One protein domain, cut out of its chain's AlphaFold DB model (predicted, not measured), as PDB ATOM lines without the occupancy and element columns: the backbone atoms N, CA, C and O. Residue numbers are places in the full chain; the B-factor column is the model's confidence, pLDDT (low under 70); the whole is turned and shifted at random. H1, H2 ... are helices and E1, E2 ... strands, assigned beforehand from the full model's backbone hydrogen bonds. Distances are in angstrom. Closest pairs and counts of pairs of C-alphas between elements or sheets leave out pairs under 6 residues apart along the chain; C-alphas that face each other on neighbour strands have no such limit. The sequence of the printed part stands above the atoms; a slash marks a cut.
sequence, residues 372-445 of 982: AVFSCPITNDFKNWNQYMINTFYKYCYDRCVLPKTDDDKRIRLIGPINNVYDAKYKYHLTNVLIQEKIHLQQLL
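What this domain is: This is residues 372 to 445 of the 982 residues of the protein "Hypothetical protein" of Rotaria sp. Silwood2 (UniProt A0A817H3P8). A small three-stranded sheet is covered on one face by two helices side by side, H2 and H3, in two layers; the long H3 runs on past the sheet, and residues 440 to 445 stick out. The little helix H1 is off the sheet, near H3. The printed part has 74 residues, with E1, H1, H2, E2, E3 and H3 in that order; the sheet runs E1 - E3 - E2, all antiparallel, and the class is mixed, helices and strands. It is compact, with a radius of gyration of the C-alphas of 12.7 A, and spans 42 by 25 by 18 A.

How they stand to each other: Edge strand E1, residues 372 to 377, is antiparallel to E3, residues 411 to 416; N 374 and O 414 are 2.9 A apart, within hydrogen-bond range. E2, residues 403 to 406, forms a hairpin with E3, with N 405 and O 413 at 2.9 A. H3, residues 418 to 444, is on the sheet at a height of 12.7 A, over E1 and E3. H2, residues 387 to 398, touches residues 420 to 431 of H3 alone, at a shallow tilt of 17 degrees, opposite ways; their closest C-alphas, Cys 397 and Ala 424, are 5.7 A apart. H1, residues 380 to 383, is too short for an O i to N i+4 pair; in H2 and H3 every such pair is within hydrogen-bond range. E1, H1 with H2, and E2 make a split strand-helix-strand unit, E3 between its strands, with a right-handed crossover.

Where its parts are: E1 begins at C-alpha 372 (-37.729, -12.645, -5.826) and, like E3, is 15.8 A long; E2 is 9.8 A, H1 6.0 A and H2 16.2 A. H3, 39.0 A long, ends at C-alpha 444 (-14.268, -39.903, 10.029).

The domain as a whole: The C-alphas of Pro 417 and Leu 445 are farthest apart, 42.4 A. The printed part has no cut, and its links are tight. Mean pLDDT of the printed part is 81.9; residues 372 to 373, 377 to 382 and 445 are under 70.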
ATOM      1  N   ALA A 372     -38.578 -11.560  -5.357       63.91
ATOM      2  CA  ALA A 372     -37.729 -12.645  -5.826       63.91
ATOM      3  C   ALA A 372     -38.199 -13.964  -5.198       63.91
ATOM      4  O   ALA A 372     -38.279 -14.074  -3.975       63.91
ATOM      5  N   VAL A 373     -38.508 -14.956  -6.038       69.56
ATOM      6  CA  VAL A 373     -38.894 -16.311  -5.622       69.56
ATOM      7  C   VAL A 373     -37.721 -17.248  -5.895       69.56
ATOM      8  O   VAL A 373     -37.619 -17.845  -6.966       69.56
ATOM      9  N   PHE A 374     -36.810 -17.380  -4.930       77.00
ATOM     10  CA  PHE A 374     -35.697 -18.319  -5.050       77.00
ATOM     11  C   PHE A 374     -36.093 -19.692  -4.497       77.00
ATOM     12  O   PHE A 374     -36.235 -19.858  -3.288       77.00
ATOM     13  N   SER A 375     -36.262 -20.684  -5.377       73.06
ATOM     14  CA  SER A 375     -36.466 -22.085  -4.988       73.06
ATOM     15  C   SER A 375     -35.119 -22.779  -4.782       73.06
ATOM     16  O   SER A 375     -34.383 -23.012  -5.741       73.06
ATOM     17  N   CYS A 376     -34.810 -23.133  -3.535       71.94
ATOM     18  CA  CYS A 376     -33.723 -24.046  -3.200       71.94
ATOM     19  C   CYS A 376     -34.309 -25.444  -2.946       71.94
ATOM     20  O   CYS A 376     -35.260 -25.550  -2.163       71.94
ATOM     21  N   PRO A 377     -33.787 -26.523  -3.559       63.50
ATOM     22  CA  PRO A 377     -34.258 -27.868  -3.248       63.50
ATOM     23  C   PRO A 377     -34.034 -28.173  -1.765       63.50
ATOM     24  O   PRO A 377     -32.958 -27.888  -1.237       63.50
ATOM     25  N   ILE A 378     -35.009 -28.807  -1.104       61.00
ATOM     26  CA  ILE A 378     -34.705 -29.517   0.135       61.00
ATOM     27  C   ILE A 378     -33.946 -30.771  -0.291       61.00
ATOM     28  O   ILE A 378     -34.525 -31.794  -0.657       61.00
ATOM     29  N   THR A 379     -32.617 -30.684  -0.259       57.38
ATOM     30  CA  THR A 379     -31.778 -31.877  -0.166       57.38
ATOM     31  C   THR A 379     -32.219 -32.686   1.060       57.38
ATOM     32  O   THR A 379     -32.825 -32.150   1.993       57.38
ATOM     33  N   ASN A 380     -31.917 -33.990   1.110       55.62
ATOM     34  CA  ASN A 380     -32.281 -34.821   2.274       55.62
ATOM     35  C   ASN A 380     -31.755 -34.250   3.613       55.62
ATOM     36  O   ASN A 380     -32.272 -34.601   4.672       55.62
ATOM     37  N   ASP A 381     -30.790 -33.334   3.544       57.78
ATOM     38  CA  ASP A 381     -30.143 -32.613   4.632       57.78
ATOM     39  C   ASP A 381     -31.089 -31.901   5.600       57.78
ATOM     40  O   ASP A 381     -30.719 -31.784   6.760       57.78
ATOM     41  N   PHE A 382     -32.315 -31.495   5.238       65.50
ATOM     42  CA  PHE A 382     -33.245 -30.955   6.256       65.50
ATOM     43  C   PHE A 382     -33.635 -31.980   7.334       65.50
ATOM     44  O   PHE A 382     -34.055 -31.582   8.414       65.50
ATOM     45  N   LYS A 383     -33.438 -33.286   7.100       71.50
ATOM     46  CA  LYS A 383     -33.522 -34.319   8.153       71.50
ATOM     47  C   LYS A 383     -32.340 -34.259   9.135       71.50
ATOM     48  O   LYS A 383     -32.451 -34.747  10.253       71.50
ATOM     49  N   ASN A 384     -31.228 -33.659   8.709       79.06
ATOM     50  CA  ASN A 384     -30.018 -33.414   9.496       79.06
ATOM     51  C   ASN A 384     -30.038 -32.016  10.155       79.06
ATOM     52  O   ASN A 384     -29.246 -31.745  11.059       79.06
ATOM     53  N   TRP A 385     -30.948 -31.126   9.734       83.75
ATOM     54  CA  TRP A 385     -31.217 -29.870  10.428       83.75
ATOM     55  C   TRP A 385     -31.977 -30.147  11.733       83.75
ATOM     56  O   TRP A 385     -33.064 -30.718  11.725       83.75
ATOM     57  N   ASN A 386     -31.435 -29.703  12.869       83.00
ATOM     58  CA  ASN A 386     -32.178 -29.714  14.129       83.00
ATOM     59  C   ASN A 386     -33.130 -28.503  14.216       83.00
ATOM     60  O   ASN A 386     -32.949 -27.497  13.524       83.00
ATOM     61  N   GLN A 387     -34.120 -28.572  15.112       78.50
ATOM     62  CA  GLN A 387     -35.125 -27.512  15.269       78.50
ATOM     63  C   GLN A 387     -34.507 -26.130  15.558       78.50
ATOM     64  O   GLN A 387     -35.040 -25.117  15.118       78.50
ATOM     65  N   TYR A 388     -33.360 -26.074  16.244       75.25
ATOM     66  CA  TYR A 388     -32.648 -24.822  16.514       75.25
ATOM     67  C   TYR A 388     -32.105 -24.158  15.237       75.25
ATOM     68  O   TYR A 388     -32.264 -22.949  15.068       75.25
ATOM     69  N   MET A 389     -31.508 -24.924  14.316       81.56
ATOM     70  CA  MET A 389     -31.027 -24.392  13.033       81.56
ATOM     71  C   MET A 389     -32.195 -23.980  12.129       81.56
ATOM     72  O   MET A 389     -32.129 -22.920  11.507       81.56
ATOM     73  N   ILE A 390     -33.300 -24.739  12.137       84.56
ATOM     74  CA  ILE A 390     -34.546 -24.365  11.446       84.56
ATOM     75  C   ILE A 390     -35.068 -23.028  11.993       84.56
ATOM     76  O   ILE A 390     -35.211 -22.072  11.233       84.56
ATOM     77  N   ASN A 391     -35.270 -22.914  13.309       82.44
ATOM     78  CA  ASN A 391     -35.767 -21.693  13.952       82.44
ATOM     79  C   ASN A 391     -34.837 -20.492  13.705       82.44
ATOM     80  O   ASN A 391     -35.310 -19.401  13.392       82.44
ATOM     81  N   THR A 392     -33.517 -20.691  13.794       80.31
ATOM     82  CA  THR A 392     -32.506 -19.654  13.527       80.31
ATOM     83  C   THR A 392     -32.565 -19.161  12.079       80.31
ATOM     84  O   THR A 392     -32.494 -17.956  11.837       80.31
ATOM     85  N   PHE A 393     -32.751 -20.058  11.108       92.12
ATOM     86  CA  PHE A 393     -32.883 -19.693   9.696       92.12
ATOM     87  C   PHE A 393     -34.215 -19.004   9.379       92.12
ATOM     88  O   PHE A 393     -34.224 -17.987   8.687       92.12
ATOM     89  N   TYR A 394     -35.329 -19.505   9.920       92.06
ATOM     90  CA  TYR A 394     -36.642 -18.869   9.778       92.06
ATOM     91  C   TYR A 394     -36.644 -17.459  10.384       92.06
ATOM     92  O   TYR A 394     -37.124 -16.525   9.744       92.06
ATOM     93  N   LYS A 395     -36.025 -17.278  11.560       88.06
ATOM     94  CA  LYS A 395     -35.809 -15.961  12.174       88.06
ATOM     95  C   LYS A 395     -34.949 -15.055  11.290       88.06
ATOM     96  O   LYS A 395     -35.352 -13.929  11.031       88.06
ATOM     97  N   TYR A 396     -33.825 -15.550  10.763       92.12
ATOM     98  CA  TYR A 396     -32.973 -14.784   9.843       92.12
ATOM     99  C   TYR A 396     -33.731 -14.335   8.583       92.12
ATOM    100  O   TYR A 396     -33.576 -13.198   8.149       92.12
ATOM    101  N   CYS A 397     -34.575 -15.197   8.009       93.06
ATOM    102  CA  CYS A 397     -35.422 -14.828   6.874       93.06
ATOM    103  C   CYS A 397     -36.444 -13.748   7.267       93.06
ATOM    104  O   CYS A 397     -36.560 -12.733   6.580       93.06
ATOM    105  N   TYR A 398     -37.131 -13.921   8.401       91.12
ATOM    106  CA  TYR A 398     -38.127 -12.974   8.908       91.12
ATOM    107  C   TYR A 398     -37.527 -11.590   9.209       91.12
ATOM    108  O   TYR A 398     -38.056 -10.581   8.745       91.12
ATOM    109  N   ASP A 399     -36.367 -11.538   9.875       85.50
ATOM    110  CA  ASP A 399     -35.596 -10.313  10.150       85.50
ATOM    111  C   ASP A 399     -35.103  -9.606   8.860       85.50
ATOM    112  O   ASP A 399     -34.600  -8.480   8.909       85.50
ATOM    113  N   ARG A 400     -35.257 -10.246   7.690       91.25
ATOM    114  CA  ARG A 400     -34.976  -9.702   6.352       91.25
ATOM    115  C   ARG A 400     -36.220  -9.573   5.459       91.25
ATOM    116  O   ARG A 400     -36.083  -9.346   4.258       91.25
ATOM    117  N   CYS A 401     -37.430  -9.698   6.004       93.62
ATOM    118  CA  CYS A 401     -38.683  -9.688   5.235       93.62
ATOM    119  C   CYS A 401     -38.716 -10.738   4.101       93.62
ATOM    120  O   CYS A 401     -39.283 -10.499   3.034       93.62
ATOM    121  N   VAL A 402     -38.086 -11.894   4.324       93.94
ATOM    122  CA  VAL A 402     -38.140 -13.070   3.450       93.94
ATOM    123  C   VAL A 402     -39.063 -14.103   4.080       93.94
ATOM    124  O   VAL A 402     -38.873 -14.506   5.226       93.94
ATOM    125  N   LEU A 403     -40.041 -14.571   3.311       93.38
ATOM    126  CA  LEU A 403     -40.937 -15.654   3.683       93.38
ATOM    127  C   LEU A 403     -40.428 -16.982   3.088       93.38
ATOM    128  O   LEU A 403     -40.557 -17.184   1.878       93.38
ATOM    129  N   PRO A 404     -39.866 -17.901   3.897       93.81
ATOM    130  CA  PRO A 404     -39.576 -19.264   3.464       93.81
ATOM    131  C   PRO A 404     -40.870 -20.092   3.420       93.81
ATOM    132  O   PRO A 404     -41.433 -20.448   4.457       93.81
ATOM    133  N   LYS A 405     -41.337 -20.440   2.217       92.00
ATOM    134  CA  LYS A 405     -42.394 -21.443   2.005       92.00
ATOM    135  C   LYS A 405     -41.785 -22.756   1.532       92.00
ATOM    136  O   LYS A 405     -40.995 -22.749   0.597       92.00
ATOM    137  N   THR A 406     -42.201 -23.876   2.118       87.12
ATOM    138  CA  THR A 406     -41.987 -25.194   1.497       87.12
ATOM    139  C   THR A 406     -43.067 -25.411   0.435       87.12
ATOM    140  O   THR A 406     -44.222 -25.073   0.689       87.12
ATOM    141  N   ASP A 407     -42.702 -25.924  -0.738       81.81
ATOM    142  CA  ASP A 407     -43.642 -26.357  -1.781       81.81
ATOM    143  C   ASP A 407     -43.841 -27.886  -1.802       81.81
ATOM    144  O   ASP A 407     -43.186 -28.625  -1.064       81.81
ATOM    145  N   ASP A 408     -44.764 -28.360  -2.642       82.12
ATOM    146  CA  ASP A 408     -45.182 -29.770  -2.711       82.12
ATOM    147  C   ASP A 408     -44.043 -30.713  -3.155       82.12
ATOM    148  O   ASP A 408     -43.927 -31.840  -2.669       82.12
ATOM    149  N   ASP A 409     -43.135 -30.200  -3.994       78.88
ATOM    150  CA  ASP A 409     -41.872 -30.835  -4.409       78.88
ATOM    151  C   ASP A 409     -40.863 -30.988  -3.252       78.88
ATOM    152  O   ASP A 409     -39.804 -31.594  -3.432       78.88
ATOM    153  N   LYS A 410     -41.157 -30.417  -2.075       81.31
ATOM    154  CA  LYS A 410     -40.234 -30.234  -0.947       81.31
ATOM    155  C   LYS A 410     -39.030 -29.401  -1.387       81.31
ATOM    156  O   LYS A 410     -37.890 -29.854  -1.443       81.31
ATOM    157  N   ARG A 411     -39.276 -28.133  -1.693       80.50
ATOM    158  CA  ARG A 411     -38.260 -27.098  -1.919       80.50
ATOM    159  C   ARG A 411     -38.613 -25.870  -1.101       80.50
ATOM    160  O   ARG A 411     -39.785 -25.513  -0.998       80.50
ATOM    161  N   ILE A 412     -37.611 -25.196  -0.542       85.44
ATOM    162  CA  ILE A 412     -37.843 -23.904   0.104       85.44
ATOM    163  C   ILE A 412     -37.804 -22.818  -0.964       85.44
ATOM    164  O   ILE A 412     -36.752 -22.497  -1.514       85.44
ATOM    165  N   ARG A 413     -38.971 -22.233  -1.228       89.62
ATOM    166  CA  ARG A 413     -39.132 -20.966  -1.937       89.62
ATOM    167  C   ARG A 413     -38.940 -19.834  -0.935       89.62
ATOM    168  O   ARG A 413     -39.796 -19.603  -0.083       89.62
ATOM    169  N   LEU A 414     -37.816 -19.139  -1.036       93.31
ATOM    170  CA  LEU A 414     -37.581 -17.866  -0.363       93.31
ATOM    171  C   LEU A 414     -38.268 -16.766  -1.177       93.31
ATOM    172  O   LEU A 414     -37.938 -16.593  -2.348       93.31
ATOM    173  N   ILE A 415     -39.231 -16.067  -0.572       89.19
ATOM    174  CA  ILE A 415     -40.045 -15.030  -1.224       89.19
ATOM    175  C   ILE A 415     -39.828 -13.698  -0.502       89.19
ATOM    176  O   ILE A 415     -40.121 -13.601   0.686       89.19
ATOM    177  N   GLY A 416     -39.332 -12.667  -1.188       90.81
ATOM    178  CA  GLY A 416     -39.107 -11.352  -0.571       90.81
ATOM    179  C   GLY A 416     -38.373 -10.354  -1.475       90.81
ATOM    180  O   GLY A 416     -38.264 -10.580  -2.681       90.81
ATOM    181  N   PRO A 417     -37.862  -9.236  -0.923       84.25
ATOM    182  CA  PRO A 417     -37.001  -8.305  -1.654       84.25
ATOM    183  C   PRO A 417     -35.726  -9.007  -2.144       84.25
ATOM    184  O   PRO A 417     -35.105  -9.745  -1.380       84.25
ATOM    185  N   ILE A 418     -35.315  -8.765  -3.393       79.50
ATOM    186  CA  ILE A 418     -34.286  -9.568  -4.078       79.50
ATOM    187  C   ILE A 418     -32.961  -9.685  -3.303       79.50
ATOM    188  O   ILE A 418     -32.504 -10.800  -3.055       79.50
ATOM    189  N   ASN A 419     -32.408  -8.574  -2.806       80.88
ATOM    190  CA  ASN A 419     -31.167  -8.567  -2.018       80.88
ATOM    191  C   ASN A 419     -31.300  -9.399  -0.728       80.88
ATOM    192  O   ASN A 419     -30.417 -10.176  -0.377       80.88
ATOM    193  N   ASN A 420     -32.442  -9.288  -0.045       90.12
ATOM    194  CA  ASN A 420     -32.711 -10.034   1.183       90.12
ATOM    195  C   ASN A 420     -32.907 -11.536   0.914       90.12
ATOM    196  O   ASN A 420     -32.493 -12.362   1.725       90.12
ATOM    197  N   VAL A 421     -33.493 -11.897  -0.232       88.69
ATOM    198  CA  VAL A 421     -33.616 -13.290  -0.693       88.69
ATOM    199  C   VAL A 421     -32.246 -13.886  -1.032       88.69
ATOM    200  O   VAL A 421     -32.007 -15.048  -0.701       88.69
ATOM    201  N   TYR A 422     -31.321 -13.107  -1.605       83.94
ATOM    202  CA  TYR A 422     -29.931 -13.534  -1.794       83.94
ATOM    203  C   TYR A 422     -29.178 -13.704  -0.466       83.94
ATOM    204  O   TYR A 422     -28.529 -14.734  -0.285       83.94
ATOM    205  N   ASP A 423     -29.331 -12.793   0.498       85.75
ATOM    206  CA  ASP A 423     -28.735 -12.939   1.836       85.75
ATOM    207  C   ASP A 423     -29.277 -14.174   2.579       85.75
ATOM    208  O   ASP A 423     -28.519 -14.947   3.171       85.75
ATOM    209  N   ALA A 424     -30.589 -14.419   2.501       92.75
ATOM    210  CA  ALA A 424     -31.212 -15.626   3.040       92.75
ATOM    211  C   ALA A 424     -30.715 -16.897   2.321       92.75
ATOM    212  O   ALA A 424     -30.362 -17.875   2.980       92.75
ATOM    213  N   LYS A 425     -30.587 -16.881   0.987       90.69
ATOM    214  CA  LYS A 425     -29.973 -17.969   0.207       90.69
ATOM    215  C   LYS A 425     -28.524 -18.229   0.637       90.69
ATOM    216  O   LYS A 425     -28.141 -19.387   0.806       90.69
ATOM    217  N   TYR A 426     -27.718 -17.188   0.835       88.25
ATOM    218  CA  TYR A 426     -26.334 -17.326   1.285       88.25
ATOM    219  C   TYR A 426     -26.266 -17.948   2.685       88.25
ATOM    220  O   TYR A 426     -25.546 -18.926   2.897       88.25
ATOM    221  N   LYS A 427     -27.098 -17.471   3.623       90.38
ATOM    222  CA  LYS A 427     -27.190 -18.049   4.971       90.38
ATOM    223  C   LYS A 427     -27.646 -19.515   4.942       90.38
ATOM    224  O   LYS A 427     -27.127 -20.317   5.721       90.38
ATOM    225  N   TYR A 428     -28.552 -19.879   4.028       90.69
ATOM    226  CA  TYR A 428     -28.975 -21.264   3.797       90.69
ATOM    227  C   TYR A 428     -27.809 -22.156   3.348       90.69
ATOM    228  O   TYR A 428     -27.536 -23.174   3.986       90.69
ATOM    229  N   HIS A 429     -27.077 -21.751   2.303       84.69
ATOM    230  CA  HIS A 429     -25.915 -22.501   1.817       84.69
ATOM    231  C   HIS A 429     -24.829 -22.644   2.892       84.69
ATOM    232  O   HIS A 429     -24.346 -23.753   3.102       84.69
ATOM    233  N   LEU A 430     -24.506 -21.571   3.624       84.44
ATOM    234  CA  LEU A 430     -23.525 -21.614   4.714       84.44
ATOM    235  C   LEU A 430     -23.938 -22.602   5.820       84.44
ATOM    236  O   LEU A 430     -23.111 -23.365   6.310       84.44
ATOM    237  N   THR A 431     -25.226 -22.635   6.175       82.50
ATOM    238  CA  THR A 431     -25.753 -23.584   7.173       82.50
ATOM    239  C   THR A 431     -25.658 -25.029   6.676       82.50
ATOM    240  O   THR A 431     -25.245 -25.906   7.430       82.50
ATOM    241  N   ASN A 432     -25.951 -25.283   5.395       82.38
ATOM    242  CA  ASN A 432     -25.770 -26.606   4.795       82.38
ATOM    243  C   ASN A 432     -24.297 -27.042   4.750       82.38
ATOM    244  O   ASN A 432     -24.021 -28.199   5.051       82.38
ATOM    245  N   VAL A 433     -23.353 -26.150   4.421       83.12
ATOM    246  CA  VAL A 433     -21.911 -26.478   4.404       83.12
ATOM    247  C   VAL A 433     -21.443 -26.928   5.789       83.12
ATOM    248  O   VAL A 433     -20.892 -28.018   5.910       83.12
ATOM    249  N   LEU A 434     -21.766 -26.166   6.839       78.44
ATOM    250  CA  LEU A 434     -21.430 -26.510   8.229       78.44
ATOM    251  C   LEU A 434     -22.062 -27.842   8.683       78.44
ATOM    252  O   LEU A 434     -21.485 -28.571   9.489       78.44
ATOM    253  N   ILE A 435     -23.244 -28.189   8.163       81.12
ATOM    254  CA  ILE A 435     -23.898 -29.478   8.433       81.12
ATOM    255  C   ILE A 435     -23.197 -30.625   7.696       81.12
ATOM    256  O   ILE A 435     -22.960 -31.663   8.312       81.12
ATOM    257  N   GLN A 436     -22.823 -30.455   6.424       80.75
ATOM    258  CA  GLN A 436     -22.083 -31.478   5.674       80.75
ATOM    259  C   GLN A 436     -20.684 -31.708   6.257       80.75
ATOM    260  O   GLN A 436     -20.273 -32.853   6.422       80.75
ATOM    261  N   GLU A 437     -19.987 -30.643   6.656       82.62
ATOM    262  CA  GLU A 437     -18.705 -30.721   7.362       82.62
ATOM    263  C   GLU A 437     -18.845 -31.481   8.689       82.62
ATOM    264  O   GLU A 437     -18.105 -32.431   8.946       82.62
ATOM    265  N   LYS A 438     -19.867 -31.162   9.496       79.44
ATOM    266  CA  LYS A 438     -20.170 -31.897  10.732       79.44
ATOM    267  C   LYS A 438     -20.477 -33.379  10.483       79.44
ATOM    268  O   LYS A 438     -20.020 -34.223  11.251       79.44
ATOM    269  N   ILE A 439     -21.235 -33.709   9.436       80.38
ATOM    270  CA  ILE A 439     -21.534 -35.099   9.052       80.38
ATOM    271  C   ILE A 439     -20.253 -35.819   8.615       80.38
ATOM    272  O   ILE A 439     -20.024 -36.955   9.026       80.38
ATOM    273  N   HIS A 440     -19.392 -35.160   7.840       81.12
ATOM    274  CA  HIS A 440     -18.114 -35.713   7.400       81.12
ATOM    275  C   HIS A 440     -17.184 -35.996   8.590       81.12
ATOM    276  O   HIS A 440     -16.682 -37.110   8.725       81.12
ATOM    277  N   LEU A 441     -17.048 -35.049   9.524       80.00
ATOM    278  CA  LEU A 441     -16.304 -35.238  10.775       80.00
ATOM    279  C   LEU A 441     -16.879 -36.389  11.622       80.00
ATOM    280  O   LEU A 441     -16.119 -37.181  12.176       80.00
ATOM    281  N   GLN A 442     -18.206 -36.547  11.677       77.88
ATOM    282  CA  GLN A 442     -18.849 -37.685  12.348       77.88
ATOM    283  C   GLN A 442     -18.604 -39.032  11.647       77.88
ATOM    284  O   GLN A 442     -18.564 -40.056  12.324       77.88
ATOM    285  N   GLN A 443     -18.419 -39.052  10.323       82.75
ATOM    286  CA  GLN A 443     -18.087 -40.261   9.552       82.75
ATOM    287  C   GLN A 443     -16.602 -40.644   9.636       82.75
ATOM    288  O   GLN A 443     -16.271 -41.821   9.500       82.75
ATOM    289  N   LEU A 444     -15.709 -39.675   9.862       75.69
ATOM    290  CA  LEU A 444     -14.268 -39.903  10.029       75.69
ATOM    291  C   LEU A 444     -13.892 -40.444  11.421       75.69
ATOM    292  O   LEU A 444     -12.802 -40.994  11.591       75.69
ATOM    293  N   LEU A 445     -14.772 -40.312  12.419       67.81
ATOM    294  CA  LEU A 445     -14.548 -40.837  13.767       67.81
ATOM    295  C   LEU A 445     -14.833 -42.354  13.826       67.81
ATOM    296  O   LEU A 445     -15.936 -42.785  13.483       67.81
TER     297      LEU A 445